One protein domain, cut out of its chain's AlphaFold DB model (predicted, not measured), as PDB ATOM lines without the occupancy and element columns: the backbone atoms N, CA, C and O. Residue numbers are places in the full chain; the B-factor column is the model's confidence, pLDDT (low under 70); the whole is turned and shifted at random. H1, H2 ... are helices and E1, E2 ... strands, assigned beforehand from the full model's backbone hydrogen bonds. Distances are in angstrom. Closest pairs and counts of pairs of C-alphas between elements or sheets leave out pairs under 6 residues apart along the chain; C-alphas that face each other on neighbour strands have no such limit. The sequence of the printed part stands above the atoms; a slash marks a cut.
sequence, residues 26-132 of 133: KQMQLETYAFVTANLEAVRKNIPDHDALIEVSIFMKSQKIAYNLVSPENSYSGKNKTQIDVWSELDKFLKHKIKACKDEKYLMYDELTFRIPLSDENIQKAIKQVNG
ATOM      1  N   LYS A  26      12.798 -11.926 -14.459       86.50
ATOM      2  CA  LYS A  26      11.345 -11.967 -14.356       86.50
ATOM      3  C   LYS A  26      10.847 -13.165 -13.543       86.50
ATOM      4  O   LYS A  26      10.058 -12.980 -12.623       86.50
ATOM      5  N   GLN A  27      11.288 -14.381 -13.866       87.06
ATOM      6  CA  GLN A  27      10.838 -15.581 -13.159       87.06
ATOM      7  C   GLN A  27      11.270 -15.567 -11.688       87.06
ATOM      8  O   GLN A  27      10.439 -15.810 -10.817       87.06
ATOM      9  N   MET A  28      12.517 -15.185 -11.399       87.12
ATOM     10  CA  MET A  28      13.006 -15.065 -10.020       87.12
ATOM     11  C   MET A  28      12.173 -14.065  -9.203       87.12
ATOM     12  O   MET A  28      11.809 -14.354  -8.062       87.12
ATOM     13  N   GLN A  29      11.823 -12.915  -9.788       89.94
ATOM     14  CA  GLN A  29      10.959 -11.926  -9.139       89.94
ATOM     15  C   GLN A  29       9.570 -12.501  -8.842       89.94
ATOM     16  O   GLN A  29       9.113 -12.431  -7.705       89.94
ATOM     17  N   LEU A  30       8.915 -13.112  -9.834       92.06
ATOM     18  CA  LEU A  30       7.564 -13.663  -9.679       92.06
ATOM     19  C   LEU A  30       7.503 -14.786  -8.638       92.06
ATOM     20  O   LEU A  30       6.589 -14.816  -7.816       92.06
ATOM     21  N   GLU A  31       8.482 -15.684  -8.635       92.88
ATOM     22  CA  GLU A  31       8.561 -16.762  -7.648       92.88
ATOM     23  C   GLU A  31       8.844 -16.231  -6.243       92.88
ATOM     24  O   GLU A  31       8.276 -16.726  -5.271       92.88
ATOM     25  N   THR A  32       9.670 -15.186  -6.130       94.88
ATOM     26  CA  THR A  32       9.889 -14.497  -4.855       94.88
ATOM     27  C   THR A  32       8.598 -13.861  -4.355       94.88
ATOM     28  O   THR A  32       8.262 -14.007  -3.183       94.88
ATOM     29  N   TYR A  33       7.828 -13.210  -5.227       94.94
ATOM     30  CA  TYR A  33       6.541 -12.622  -4.852       94.94
ATOM     31  C   TYR A  33       5.532 -13.687  -4.417       94.94
ATOM     32  O   TYR A  33       4.839 -13.491  -3.421       94.94
ATOM     33  N   ALA A  34       5.484 -14.834  -5.098       94.94
ATOM     34  CA  ALA A  34       4.637 -15.956  -4.701       94.94
ATOM     35  C   ALA A  34       5.039 -16.516  -3.325       94.94
ATOM     36  O   ALA A  34       4.180 -16.714  -2.464       94.94
ATOM     37  N   PHE A  35       6.341 -16.709  -3.089       96.25
ATOM     38  CA  PHE A  35       6.862 -17.153  -1.795       96.25
ATOM     39  C   PHE A  35       6.520 -16.165  -0.675       96.25
ATOM     40  O   PHE A  35       6.051 -16.572   0.387       96.25
ATOM     41  N   VAL A  36       6.720 -14.869  -0.919       96.50
ATOM     42  CA  VAL A  36       6.436 -13.809   0.055       96.50
ATOM     43  C   VAL A  36       4.942 -13.716   0.331       96.50
ATOM     44  O   VAL A  36       4.572 -13.649   1.491       96.50
ATOM     45  N   THR A  37       4.085 -13.808  -0.688       95.81
ATOM     46  CA  THR A  37       2.620 -13.831  -0.505       95.81
ATOM     47  C   THR A  37       2.205 -14.975   0.422       95.81
ATOM     48  O   THR A  37       1.461 -14.769   1.374       95.81
ATOM     49  N   ALA A  38       2.738 -16.181   0.198       96.50
ATOM     50  CA  ALA A  38       2.417 -17.352   1.012       96.50
ATOM     51  C   ALA A  38       2.946 -17.270   2.458       96.50
ATOM     52  O   ALA A  38       2.483 -18.014   3.320       96.50
ATOM     53  N   ASN A  39       3.916 -16.391   2.728       97.25
ATOM     54  CA  ASN A  39       4.610 -16.287   4.012       97.25
ATOM     55  C   ASN A  39       4.642 -14.845   4.547       97.25
ATOM     56  O   ASN A  39       5.547 -14.488   5.307       97.25
ATOM     57  N   LEU A  40       3.682 -14.003   4.145       95.19
ATOM     58  CA  LEU A  40       3.788 -12.549   4.295       95.19
ATOM     59  C   LEU A  40       3.981 -12.124   5.752       95.19
ATOM     60  O   LEU A  40       4.837 -11.294   6.050       95.19
ATOM     61  N   GLU A  41       3.238 -12.743   6.671       95.38
ATOM     62  CA  GLU A  41       3.348 -12.474   8.106       95.38
ATOM     63  C   GLU A  41       4.747 -12.759   8.659       95.38
ATOM     64  O   GLU A  41       5.272 -11.970   9.444       95.38
ATOM     65  N   ALA A  42       5.377 -13.855   8.229       96.50
ATOM     66  CA  ALA A  42       6.724 -14.212   8.660       96.50
ATOM     67  C   ALA A  42       7.767 -13.245   8.087       96.50
ATOM     68  O   ALA A  42       8.677 -12.827   8.805       96.50
ATOM     69  N   VAL A  43       7.609 -12.856   6.817       95.44
ATOM     70  CA  VAL A  43       8.510 -11.920   6.132       95.44
ATOM     71  C   VAL A  43       8.472 -10.533   6.779       95.44
ATOM     72  O   VAL A  43       9.528  -9.938   6.988       95.44
ATOM     73  N   ARG A  44       7.287 -10.032   7.148       94.12
ATOM     74  CA  ARG A  44       7.126  -8.678   7.709       94.12
ATOM     75  C   ARG A  44       7.222  -8.591   9.233       94.12
ATOM     76  O   ARG A  44       7.167  -7.492   9.764       94.12
ATOM     77  N   LYS A  45       7.373  -9.712   9.950       92.31
ATOM     78  CA  LYS A  45       7.241  -9.784  11.422       92.31
ATOM     79  C   LYS A  45       8.015  -8.707  12.196       92.31
ATOM     80  O   LYS A  45       7.530  -8.234  13.218       92.31
ATOM     81  N   ASN A  46       9.207  -8.345  11.722       88.62
ATOM     82  CA  ASN A  46      10.096  -7.375  12.373       88.62
ATOM     83  C   ASN A  46      10.230  -6.058  11.588       88.62
ATOM     84  O   ASN A  46      11.148  -5.283  11.852       88.62
ATOM     85  N   ILE A  47       9.360  -5.817  10.606       90.50
ATOM     86  CA  ILE A  47       9.386  -4.625   9.760       90.50
ATOM     87  C   ILE A  47       8.182  -3.755  10.137       90.50
ATOM     88  O   ILE A  47       7.055  -4.153   9.859       90.50
ATOM     89  N   PRO A  48       8.385  -2.585  10.773       86.06
ATOM     90  CA  PRO A  48       7.278  -1.768  11.276       86.06
ATOM     91  C   PRO A  48       6.401  -1.157  10.178       86.06
ATOM     92  O   PRO A  48       5.201  -0.985  10.367       86.06
ATOM     93  N   ASP A  49       7.008  -0.804   9.045       87.06
ATOM     94  CA  ASP A  49       6.332  -0.188   7.907       87.06
ATOM     95  C   ASP A  49       5.976  -1.263   6.874       87.06
ATOM     96  O   ASP A  49       6.845  -1.796   6.181       87.06
ATOM     97  N   HIS A  50       4.692  -1.604   6.787       86.56
ATOM     98  CA  HIS A  50       4.195  -2.631   5.867       86.56
ATOM     99  C   HIS A  50       4.029  -2.136   4.423       86.56
ATOM    100  O   HIS A  50       3.812  -2.958   3.530       86.56
ATOM    101  N   ASP A  51       4.146  -0.832   4.175       86.44
ATOM    102  CA  ASP A  51       4.169  -0.281   2.819       86.44
ATOM    103  C   ASP A  51       5.596  -0.185   2.265       86.44
ATOM    104  O   ASP A  51       5.782  -0.027   1.053       86.44
ATOM    105  N   ALA A  52       6.610  -0.330   3.122       88.69
ATOM    106  CA  ALA A  52       8.005  -0.383   2.717       88.69
ATOM    107  C   ALA A  52       8.307  -1.557   1.769       88.69
ATOM    108  O   ALA A  52       7.578  -2.546   1.649       88.69
ATOM    109  N   LEU A  53       9.443  -1.436   1.087       91.81
ATOM    110  CA  LEU A  53       9.967  -2.436   0.168       91.81
ATOM    111  C   LEU A  53      11.267  -3.011   0.729       91.81
ATOM    112  O   LEU A  53      12.119  -2.263   1.207       91.81
ATOM    113  N   ILE A  54      11.466  -4.320   0.599       94.12
ATOM    114  CA  ILE A  54      12.795  -4.919   0.757       94.12
ATOM    115  C   ILE A  54      13.475  -4.882  -0.608       94.12
ATOM    116  O   ILE A  54      13.062  -5.577  -1.533       94.12
ATOM    117  N   GLU A  55      14.520  -4.083  -0.752       93.75
ATOM    118  CA  GLU A  55      15.420  -4.167  -1.892       93.75
ATOM    119  C   GLU A  55      16.401  -5.322  -1.689       93.75
ATOM    120  O   GLU A  55      17.104  -5.394  -0.680       93.75
ATOM    121  N   VAL A  56      16.428  -6.223  -2.661       94.38
ATOM    122  CA  VAL A  56      17.324  -7.369  -2.740       94.38
ATOM    123  C   VAL A  56      18.393  -7.047  -3.772       94.38
ATOM    124  O   VAL A  56      18.068  -6.872  -4.944       94.38
ATOM    125  N   SER A  57      19.650  -7.008  -3.340       93.56
ATOM    126  CA  SER A  57      20.828  -6.880  -4.201       93.56
ATOM    127  C   SER A  57      21.607  -8.189  -4.202       93.56
ATOM    128  O   SER A  57      22.083  -8.632  -3.156       93.56
ATOM    129  N   ILE A  58      21.749  -8.810  -5.369       91.31
ATOM    130  CA  ILE A  58      22.479 -10.062  -5.572       91.31
ATOM    131  C   ILE A  58      23.776  -9.749  -6.312       91.31
ATOM    132  O   ILE A  58      23.761  -9.358  -7.476       91.31
ATOM    133  N   PHE A  59      24.905  -9.960  -5.644       90.44
ATOM    134  CA  PHE A  59      26.236  -9.783  -6.218       90.44
ATOM    135  C   PHE A  59      26.654 -11.067  -6.931       90.44
ATOM    136  O   PHE A  59      27.072 -12.030  -6.286       90.44
ATOM    137  N   MET A  60      26.555 -11.102  -8.259       83.44
ATOM    138  CA  MET A  60      26.617 -12.356  -9.025       83.44
ATOM    139  C   MET A  60      27.957 -13.090  -8.885       83.44
ATOM    140  O   MET A  60      27.976 -14.313  -8.752       83.44
ATOM    141  N   LYS A  61      29.078 -12.356  -8.827       82.12
ATOM    142  CA  LYS A  61      30.426 -12.939  -8.673       82.12
ATOM    143  C   LYS A  61      30.628 -13.651  -7.334       82.12
ATOM    144  O   LYS A  61      31.317 -14.664  -7.281       82.12
ATOM    145  N   SER A  62      30.065 -13.112  -6.254       86.38
ATOM    146  CA  SER A  62      30.219 -13.662  -4.899       86.38
ATOM    147  C   SER A  62      29.012 -14.476  -4.437       86.38
ATOM    148  O   SER A  62      29.072 -15.104  -3.383       86.38
ATOM    149  N   GLN A  63      27.910 -14.431  -5.191       85.12
ATOM    150  CA  GLN A  63      26.589 -14.935  -4.806       85.12
ATOM    151  C   GLN A  63      26.111 -14.406  -3.443       85.12
ATOM    152  O   GLN A  63      25.270 -15.016  -2.779       85.12
ATOM    153  N   LYS A  64      26.647 -13.260  -3.006       91.38
ATOM    154  CA  LYS A  64      26.208 -12.585  -1.788       91.38
ATOM    155  C   LYS A  64      24.881 -11.889  -2.062       91.38
ATOM    156  O   LYS A  64      24.714 -11.269  -3.108       91.38
ATOM    157  N   ILE A  65      23.980 -11.946  -1.089       94.81
ATOM    158  CA  ILE A  65      22.733 -11.188  -1.102       94.81
ATOM    159  C   ILE A  65      22.821 -10.118  -0.016       94.81
ATOM    160  O   ILE A  65      23.272 -10.400   1.098       94.81
ATOM    161  N   ALA A  66      22.430  -8.896  -0.349       95.94
ATOM    162  CA  ALA A  66      22.198  -7.823   0.603       95.94
ATOM    163  C   ALA A  66      20.724  -7.423   0.567       95.94
ATOM    164  O   ALA A  66      20.108  -7.393  -0.500       95.94
ATOM    165  N   TYR A  67      20.188  -7.105   1.740       96.06
ATOM    166  CA  TYR A  67      18.805  -6.693   1.916       96.06
ATOM    167  C   TYR A  67      18.777  -5.299   2.513       96.06
ATOM    168  O   TYR A  67      19.432  -5.037   3.524       96.06
ATOM    169  N   ASN A  68      18.006  -4.414   1.899       93.94
ATOM    170  CA  ASN A  68      17.806  -3.069   2.402       93.94
ATOM    171  C   ASN A  68      16.318  -2.768   2.509       93.94
ATOM    172  O   ASN A  68      15.570  -3.002   1.565       93.94
ATOM    173  N   LEU A  69      15.895  -2.194   3.629       92.12
ATOM    174  CA  LEU A  69      14.566  -1.623   3.751       92.12
ATOM    175  C   LEU A  69      14.532  -0.257   3.059       92.12
ATOM    176  O   LEU A  69      15.405   0.588   3.285       92.12
ATOM    177  N   VAL A  70      13.513  -0.055   2.229       88.62
ATOM    178  CA  VAL A  70      13.252   1.180   1.494       88.62
ATOM    179  C   VAL A  70      11.845   1.652   1.829       88.62
ATOM    180  O   VAL A  70      10.864   1.037   1.410       88.62
ATOM    181  N   SER A  71      11.740   2.752   2.569       80.31
ATOM    182  CA  SER A  71      10.446   3.352   2.902       80.31
ATOM    183  C   SER A  71       9.735   3.889   1.648       80.31
ATOM    184  O   SER A  71      10.409   4.339   0.713       80.31
ATOM    185  N   PRO A  72       8.389   3.906   1.612       71.19
ATOM    186  CA  PRO A  72       7.600   4.351   0.455       71.19
ATOM    187  C   PRO A  72       7.965   5.760  -0.024       71.19
ATOM    188  O   PRO A  72       8.123   5.998  -1.220       71.19
ATOM    189  N   GLU A  73       8.183   6.670   0.923       66.25
ATOM    190  CA  GLU A  73       8.608   8.060   0.714       66.25
ATOM    191  C   GLU A  73       9.967   8.200  -0.003       66.25
ATOM    192  O   GLU A  73      10.230   9.207  -0.655       66.25
ATOM    193  N   ASN A  74      10.804   7.158   0.051       62.72
ATOM    194  CA  ASN A  74      12.138   7.103  -0.553       62.72
ATOM    195  C   ASN A  74      12.234   6.106  -1.721       62.72
ATOM    196  O   ASN A  74      13.299   5.955  -2.330       62.72
ATOM    197  N   SER A  75      11.122   5.444  -2.057       56.03
ATOM    198  CA  SER A  75      11.052   4.307  -2.985       56.03
ATOM    199  C   SER A  75      11.627   4.582  -4.381       56.03
ATOM    200  O   SER A  75      12.050   3.645  -5.056       56.03
ATOM    201  N   TYR A  76      11.755   5.846  -4.799       53.06
ATOM    202  CA  TYR A  76      12.332   6.225  -6.096       53.06
ATOM    203  C   TYR A  76      13.606   7.080  -6.020       53.06
ATOM    204  O   TYR A  76      14.299   7.202  -7.025       53.06
ATOM    205  N   SER A  77      13.961   7.637  -4.854       58.78
ATOM    206  CA  SER A  77      15.136   8.517  -4.712       58.78
ATOM    207  C   SER A  77      16.419   7.768  -4.339       58.78
ATOM    208  O   SER A  77      17.515   8.296  -4.521       58.78
ATOM    209  N   GLY A  78      16.297   6.554  -3.782       55.81
ATOM    210  CA  GLY A  78      17.432   5.763  -3.295       55.81
ATOM    211  C   GLY A  78      18.144   6.364  -2.077       55.81
ATOM    212  O   GLY A  78      19.148   5.808  -1.632       55.81
ATOM    213  N   LYS A  79      17.641   7.474  -1.525       59.28
ATOM    214  CA  LYS A  79      18.158   8.092  -0.302       59.28
ATOM    215  C   LYS A  79      17.516   7.398   0.901       59.28
ATOM    216  O   LYS A  79      16.310   7.217   0.920       59.28
ATOM    217  N   ASN A  80      18.326   7.014   1.887       65.75
ATOM    218  CA  ASN A  80      17.916   6.341   3.133       65.75
ATOM    219  C   ASN A  80      17.466   4.882   2.960       65.75
ATOM    220  O   ASN A  80      16.330   4.508   3.244       65.75
ATOM    221  N   LYS A  81      18.405   4.039   2.524       83.69
ATOM    222  CA  LYS A  81      18.297   2.582   2.622       83.69
ATOM    223  C   LYS A  81      18.878   2.135   3.957       83.69
ATOM    224  O   LYS A  81      19.999   2.520   4.284       83.69
ATOM    225  N   THR A  82      18.143   1.322   4.705       89.19
ATOM    226  CA  THR A  82      18.669   0.702   5.930       89.19
ATOM    227  C   THR A  82      18.956  -0.756   5.644       89.19
ATOM    228  O   THR A  82      18.040  -1.483   5.269       89.19
ATOM    229  N   GLN A  83      20.204  -1.193   5.807       92.94
ATOM    230  CA  GLN A  83      20.527  -2.611   5.681       92.94
ATOM    231  C   GLN A  83      19.818  -3.391   6.793       92.94
ATOM    232  O   GLN A  83      19.872  -2.997   7.958       92.94
ATOM    233  N   ILE A  84      19.155  -4.483   6.426       94.19
ATOM    234  CA  ILE A  84      18.392  -5.322   7.352       94.19
ATOM    235  C   ILE A  84      18.791  -6.786   7.218       94.19
ATOM    236  O   ILE A  84      19.268  -7.227   6.171       94.19
ATOM    237  N   ASP A  85      18.512  -7.547   8.269       95.44
ATOM    238  CA  ASP A  85      18.398  -8.994   8.173       95.44
ATOM    239  C   ASP A  85      16.950  -9.359   7.843       95.44
ATOM    240  O   ASP A  85      16.001  -8.790   8.389       95.44
ATOM    241  N   VAL A  86      16.776 -10.321   6.943       96.00
ATOM    242  CA  VAL A  86      15.458 -10.850   6.587       96.00
ATOM    243  C   VAL A  86      15.200 -12.169   7.297       96.00
ATOM    244  O   VAL A  86      16.105 -12.820   7.821       96.00
ATOM    245  N   TRP A  87      13.939 -12.596   7.288       97.44
ATOM    246  CA  TRP A  87      13.575 -13.921   7.765       97.44
ATOM    247  C   TRP A  87      14.394 -15.016   7.059       97.44
ATOM    248  O   TRP A  87      14.532 -15.023   5.834       97.44
ATOM    249  N   SER A  88      14.930 -15.965   7.833       97.25
ATOM    250  CA  SER A  88      15.930 -16.929   7.355       97.25
ATOM    251  C   SER A  88      15.462 -17.792   6.187       97.25
ATOM    252  O   SER A  88      16.273 -18.172   5.347       97.25
ATOM    253  N   GLU A  89      14.173 -18.123   6.116       97.69
ATOM    254  CA  GLU A  89      13.648 -18.939   5.018       97.69
ATOM    255  C   GLU A  89      13.526 -18.149   3.711       97.69
ATOM    256  O   GLU A  89      13.714 -18.733   2.647       97.69
ATOM    257  N   LEU A  90      13.319 -16.826   3.769       96.62
ATOM    258  CA  LEU A  90      13.396 -15.967   2.583       96.62
ATOM    259  C   LEU A  90      14.829 -15.933   2.033       96.62
ATOM    260  O   LEU A  90      15.035 -16.112   0.833       96.62
ATOM    261  N   ASP A  91      15.827 -15.779   2.907       96.38
ATOM    262  CA  ASP A  91      17.237 -15.801   2.500       96.38
ATOM    263  C   ASP A  91      17.651 -17.160   1.908       96.38
ATOM    264  O   ASP A  91      18.275 -17.222   0.846       96.38
ATOM    265  N   LYS A  92      17.245 -18.268   2.543       96.31
ATOM    266  CA  LYS A  92      17.480 -19.623   2.015       96.31
ATOM    267  C   LYS A  92      16.804 -19.835   0.665       96.31
ATOM    268  O   LYS A  92      17.428 -20.405  -0.232       96.31
ATOM    269  N   PHE A  93      15.558 -19.386   0.518       94.94
ATOM    270  CA  PHE A  93      14.815 -19.470  -0.734       94.94
ATOM    271  C   PHE A  93      15.563 -18.754  -1.867       94.94
ATOM    272  O   PHE A  93      15.825 -19.359  -2.909       94.94
ATOM    273  N   LEU A  94      15.998 -17.511  -1.644       93.44
ATOM    274  CA  LEU A  94      16.725 -16.732  -2.649       93.44
ATOM    275  C   LEU A  94      18.088 -17.350  -2.989       93.44
ATOM    276  O   LEU A  94      18.414 -17.507  -4.165       93.44
ATOM    277  N   LYS A  95      18.857 -17.793  -1.986       92.31
ATOM    278  CA  LYS A  95      20.124 -18.518  -2.206       92.31
ATOM    279  C   LYS A  95      19.926 -19.789  -3.026       92.31
ATOM    280  O   LYS A  95      20.740 -20.093  -3.899       92.31
ATOM    281  N   HIS A  96      18.850 -20.530  -2.764       90.12
ATOM    282  CA  HIS A  96      18.512 -21.717  -3.539       90.12
ATOM    283  C   HIS A  96      18.216 -21.361  -4.999       90.12
ATOM    284  O   HIS A  96      18.771 -21.996  -5.896       90.12
ATOM    285  N   LYS A  97      17.418 -20.312  -5.242       86.94
ATOM    286  CA  LYS A  97      17.097 -19.839  -6.595       86.94
ATOM    287  C   LYS A  97      18.330 -19.366  -7.364       86.94
ATOM    288  O   LYS A  97      18.515 -19.775  -8.506       86.94
ATOM    289  N   ILE A  98      19.227 -18.617  -6.725       86.19
ATOM    290  CA  ILE A  98      20.502 -18.197  -7.331       86.19
ATOM    291  C   ILE A  98      21.368 -19.411  -7.682       86.19
ATOM    292  O   ILE A  98      21.906 -19.484  -8.780       86.19
ATOM    293  N   LYS A  99      21.486 -20.394  -6.783       84.50
ATOM    294  CA  LYS A  99      22.301 -21.594  -7.028       84.50
ATOM    295  C   LYS A  99      21.731 -22.488  -8.136       84.50
ATOM    296  O   LYS A  99      22.495 -23.152  -8.837       84.50
ATOM    297  N   ALA A 100      20.406 -22.545  -8.261       80.50
ATOM    298  CA  ALA A 100      19.727 -23.277  -9.328       80.50
ATOM    299  C   ALA A 100      19.892 -22.589 -10.697       80.50
ATOM    300  O   ALA A 100      19.916 -23.257 -11.730       80.50
ATOM    301  N   CYS A 101      20.074 -21.269 -10.697       74.81
ATOM    302  CA  CYS A 101      20.318 -20.453 -11.876       74.81
ATOM    303  C   CYS A 101      21.740 -20.682 -12.426       74.81
ATOM    304  O   CYS A 101      22.708 -20.089 -11.957       74.81
ATOM    305  N   LYS A 102      21.887 -21.557 -13.429       61.12
ATOM    306  CA  LYS A 102      23.163 -21.794 -14.144       61.12
ATOM    307  C   LYS A 102      23.279 -21.036 -15.473       61.12
ATOM    308  O   LYS A 102      24.172 -21.337 -16.258       61.12
ATOM    309  N   ASP A 103      22.369 -20.106 -15.756       64.75
ATOM    310  CA  ASP A 103      22.360 -19.401 -17.039       64.75
ATOM    311  C   ASP A 103      23.567 -18.451 -17.141       64.75
ATOM    312  O   ASP A 103      23.747 -17.550 -16.319       64.75
ATOM    313  N   GLU A 104      24.397 -18.643 -18.166       59.94
ATOM    314  CA  GLU A 104      25.575 -17.817 -18.447       59.94
ATOM    315  C   GLU A 104      25.217 -16.336 -18.632       59.94
ATOM    316  O   GLU A 104      26.017 -15.461 -18.298       59.94
ATOM    317  N   LYS A 105      23.989 -16.025 -19.079       65.31
ATOM    318  CA  LYS A 105      23.524 -14.636 -19.236       65.31
ATOM    319  C   LYS A 105      23.368 -13.908 -17.906       65.31
ATOM    320  O   LYS A 105      23.538 -12.692 -17.855       65.31
ATOM    321  N   TYR A 106      23.069 -14.629 -16.827       63.12
ATOM    322  CA  TYR A 106      22.995 -14.054 -15.483       63.12
ATOM    323  C   TYR A 106      24.369 -13.667 -14.947       63.12
ATOM    324  O   TYR A 106      24.501 -12.670 -14.243       63.12
ATOM    325  N   LEU A 107      25.401 -14.426 -15.319       62.00
ATOM    326  CA  LEU A 107      26.779 -14.180 -14.899       62.00
ATOM    327  C   LEU A 107      27.396 -12.935 -15.561       62.00
ATOM    328  O   LEU A 107      28.468 -12.507 -15.142       62.00
ATOM    329  N   MET A 108      26.737 -12.346 -16.568       68.38
ATOM    330  CA  MET A 108      27.208 -11.122 -17.228       68.38
ATOM    331  C   MET A 108      26.935  -9.845 -16.419       68.38
ATOM    332  O   MET A 108      27.551  -8.818 -16.698       68.38
ATOM    333  N   TYR A 109      26.031  -9.885 -15.436       73.50
ATOM    334  CA  TYR A 109      25.734  -8.744 -14.569       73.50
ATOM    335  C   TYR A 109      26.623  -8.770 -13.322       73.50
ATOM    336  O   TYR A 109      26.808  -9.823 -12.717       73.50
ATOM    337  N   ASP A 110      27.142  -7.617 -12.893       83.38
ATOM    338  CA  ASP A 110      27.876  -7.518 -11.623       83.38
ATOM    339  C   ASP A 110      26.927  -7.598 -10.414       83.38
ATOM    340  O   ASP A 110      27.232  -8.248  -9.406       83.38
ATOM    341  N   GLU A 111      25.755  -6.977 -10.543       88.00
ATOM    342  CA  GLU A 111      24.718  -6.912  -9.521       88.00
ATOM    343  C   GLU A 111      23.330  -7.024 -10.161       88.00
ATOM    344  O   GLU A 111      23.062  -6.437 -11.211       88.00
ATOM    345  N   LEU A 112      22.443  -7.764  -9.500       87.50
ATOM    346  CA  LEU A 112      21.023  -7.817  -9.810       87.50
ATOM    347  C   LEU A 112      20.221  -7.258  -8.638       87.50
ATOM    348  O   LEU A 112      20.309  -7.778  -7.527       87.50
ATOM    349  N   THR A 113      19.409  -6.239  -8.903       88.56
ATOM    350  CA  THR A 113      18.599  -5.577  -7.877       88.56
ATOM    351  C   THR A 113      17.116  -5.682  -8.207       88.56
ATOM    352  O   THR A 113      16.693  -5.359  -9.317       88.56
ATOM    353  N   PHE A 114      16.303  -6.086  -7.235       90.12
ATOM    354  CA  PHE A 114      14.844  -6.011  -7.325       90.12
ATOM    355  C   PHE A 114      14.225  -5.713  -5.961       90.12
ATOM    356  O   PHE A 114      14.914  -5.697  -4.946       90.12
ATOM    357  N   ARG A 115      12.921  -5.425  -5.929       91.62
ATOM    358  CA  ARG A 115      12.217  -5.020  -4.708       91.62
ATOM    359  C   ARG A 115      11.061  -5.953  -4.404       91.62
ATOM    360  O   ARG A 115      10.301  -6.299  -5.301       91.62
ATOM    361  N   ILE A 116      10.930  -6.319  -3.139       94.38
ATOM    362  CA  ILE A 116       9.866  -7.151  -2.589       94.38
ATOM    363  C   ILE A 116       8.917  -6.237  -1.807       94.38
ATOM    364  O   ILE A 116       9.334  -5.671  -0.793       94.38
ATOM    365  N   PRO A 117       7.660  -6.076  -2.246       92.81
ATOM    366  CA  PRO A 117       6.658  -5.361  -1.466       92.81
ATOM    367  C   PRO A 117       6.193  -6.166  -0.246       92.81
ATOM    368  O   PRO A 117       6.193  -7.396  -0.276       92.81
ATOM    369  N   LEU A 118       5.777  -5.464   0.812       92.19
ATOM    370  CA  LEU A 118       5.395  -6.052   2.107       92.19
ATOM    371  C   LEU A 118       3.886  -6.014   2.412       92.19
ATOM    372  O   LEU A 118       3.461  -6.359   3.520       92.19
ATOM    373  N   SER A 119       3.067  -5.663   1.420       91.12
ATOM    374  CA  SER A 119       1.606  -5.709   1.495       91.12
ATOM    375  C   SER A 119       1.021  -6.455   0.299       91.12
ATOM    376  O   SER A 119       1.535  -6.349  -0.816       91.12
ATOM    377  N   ASP A 120      -0.070  -7.196   0.517       90.50
ATOM    378  CA  ASP A 120      -0.729  -7.981  -0.535       90.50
ATOM    379  C   ASP A 120      -1.079  -7.122  -1.754       90.50
ATOM    380  O   ASP A 120      -0.815  -7.504  -2.894       90.50
ATOM    381  N   GLU A 121      -1.607  -5.917  -1.523       90.69
ATOM    382  CA  GLU A 121      -1.953  -4.977  -2.588       90.69
ATOM    383  C   GLU A 121      -0.732  -4.602  -3.442       90.69
ATOM    384  O   GLU A 121      -0.784  -4.666  -4.676       90.69
ATOM    385  N   ASN A 122       0.387  -4.244  -2.805       89.31
ATOM    386  CA  ASN A 122       1.592  -3.833  -3.521       89.31
ATOM    387  C   ASN A 122       2.285  -5.022  -4.197       89.31
ATOM    388  O   ASN A 122       2.847  -4.856  -5.283       89.31
ATOM    389  N   ILE A 123       2.188  -6.227  -3.628       91.88
ATOM    390  CA  ILE A 123       2.657  -7.457  -4.278       91.88
ATOM    391  C   ILE A 123       1.866  -7.708  -5.568       91.88
ATOM    392  O   ILE A 123       2.466  -7.929  -6.621       91.88
ATOM    393  N   GLN A 124       0.533  -7.606  -5.538       91.62
ATOM    394  CA  GLN A 124      -0.288  -7.779  -6.742       91.62
ATOM    395  C   GLN A 124       0.013  -6.719  -7.811       91.62
ATOM    396  O   GLN A 124       0.074  -7.043  -9.000       91.62
ATOM    397  N   LYS A 125       0.257  -5.462  -7.414       89.56
ATOM    398  CA  LYS A 125       0.715  -4.409  -8.338       89.56
ATOM    399  C   LYS A 125       2.063  -4.764  -8.973       89.56
ATOM    400  O   LYS A 125       2.203  -4.654 -10.190       89.56
ATOM    401  N   ALA A 126       3.026  -5.236  -8.182       88.81
ATOM    402  CA  ALA A 126       4.341  -5.635  -8.682       88.81
ATOM    403  C   ALA A 126       4.259  -6.829  -9.651       88.81
ATOM    404  O   ALA A 126       4.927  -6.824 -10.685       88.81
ATOM    405  N   ILE A 127       3.404  -7.820  -9.374       89.25
ATOM    406  CA  ILE A 127       3.154  -8.957 -10.276       89.25
ATOM    407  C   ILE A 127       2.624  -8.473 -11.631       89.25
ATOM    408  O   ILE A 127       3.114  -8.918 -12.671       89.25
ATOM    409  N   LYS A 128       1.648  -7.556 -11.636       89.69
ATOM    410  CA  LYS A 128       1.093  -6.978 -12.871       89.69
ATOM    411  C   LYS A 128       2.169  -6.266 -13.691       89.69
ATOM    412  O   LYS A 128       2.382  -6.619 -14.848       89.69
ATOM    413  N   GLN A 129       2.950  -5.393 -13.050       87.75
ATOM    414  CA  GLN A 129       4.054  -4.673 -13.693       87.75
ATOM    415  C   GLN A 129       5.094  -5.612 -14.317       87.75
ATOM    416  O   GLN A 129       5.472  -5.435 -15.472       87.75
ATOM    417  N   VAL A 130       5.533  -6.642 -13.585       86.38
ATOM    418  CA  VAL A 130       6.508  -7.626 -14.086       86.38
ATOM    419  C   VAL A 130       5.934  -8.465 -15.236       86.38
ATOM    420  O   VAL A 130       6.660  -8.881 -16.146       86.38
ATOM    421  N   ASN A 131       4.623  -8.708 -15.233       87.12
ATOM    422  CA  ASN A 131       3.944  -9.395 -16.326       87.12
ATOM    423  C   ASN A 131       3.632  -8.503 -17.533       87.12
ATOM    424  O   ASN A 131       3.339  -9.057 -18.590       87.12
ATOM    425  N   GLY A 132       3.773  -7.180 -17.414       80.25
ATOM    426  CA  GLY A 132       3.373  -6.227 -18.451       80.25
ATOM    427  C   GLY A 132       1.852  -6.097 -18.581       80.25
ATOM    428  O   GLY A 132       1.364  -5.862 -19.685       80.25
TER     429      GLY A 132
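What this domain is: This is residues 26 to 132 of the 133 residues of an uncharacterized protein of Flavobacterium sp. (UniProt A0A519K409). Three helices side by side, H3, H1 and H4 with H1 in the middle, form a layer on one side of a strongly twisted four-stranded sheet, each only grazing it; the sheet's other side has no named helix. Short H2 sits past the end of H1. The 107 printed residues run H1 H2 E1 E2 E3 H3 E4 H4; the antiparallel sheet has the order E3 E2 E1 E4. The class is mixed; the whole is compact, with a radius of gyration of the C-alphas of 13.4 A and spans of 37 by 29 by 27 A.

Where its parts are: Find C-alpha 26 at (11.345, -11.967, -14.356); from there H1, residues 26 to 38, runs 18.6 A. Next come H2, 40 to 44, 6.1 A; E1, 53 to 59, 19.0 A; E2, 64 to 70, 19.2 A; E3, 81 to 83, 6.4 A; H3, 88 to 100, 18.2 A; and E4, 111 to 117, 19.8 A. H4, 120 to 131, 16.5 A, ends at C-alpha 131, (3.944, -9.395, -16.326).

How they stand to each other: E1, E2 and E3 form a meander, each strand the antiparallel neighbour of the one before. Look for N 55 and O 68, 2.8 A, between E1 and E2; N 69 and O 82, 2.8 A, between E2 and E3; and N 56 and O 114, 2.8 A, between E1 and E4. H1 touches H4, C-alphas of Leu 30 and Ile 127 closest at 6.5 A, opposite ways at a shallow tilt of 17 degrees. H1 touches H3, C-alphas of Met 28 and Lys 97 closest at 7.2 A, opposite ways at a shallow tilt of 25 degrees. H3 and H4 are apart. In the four helices every O i to N i+4 pair is within hydrogen-bond range.

The domain as a whole: The farthest C-alphas, Pro 48 and Glu 104, are 38.4 A apart. The printed part has no cut, and no link is long. Look for pLDDT under 70 at residues 73 to 80 and 102 to 108.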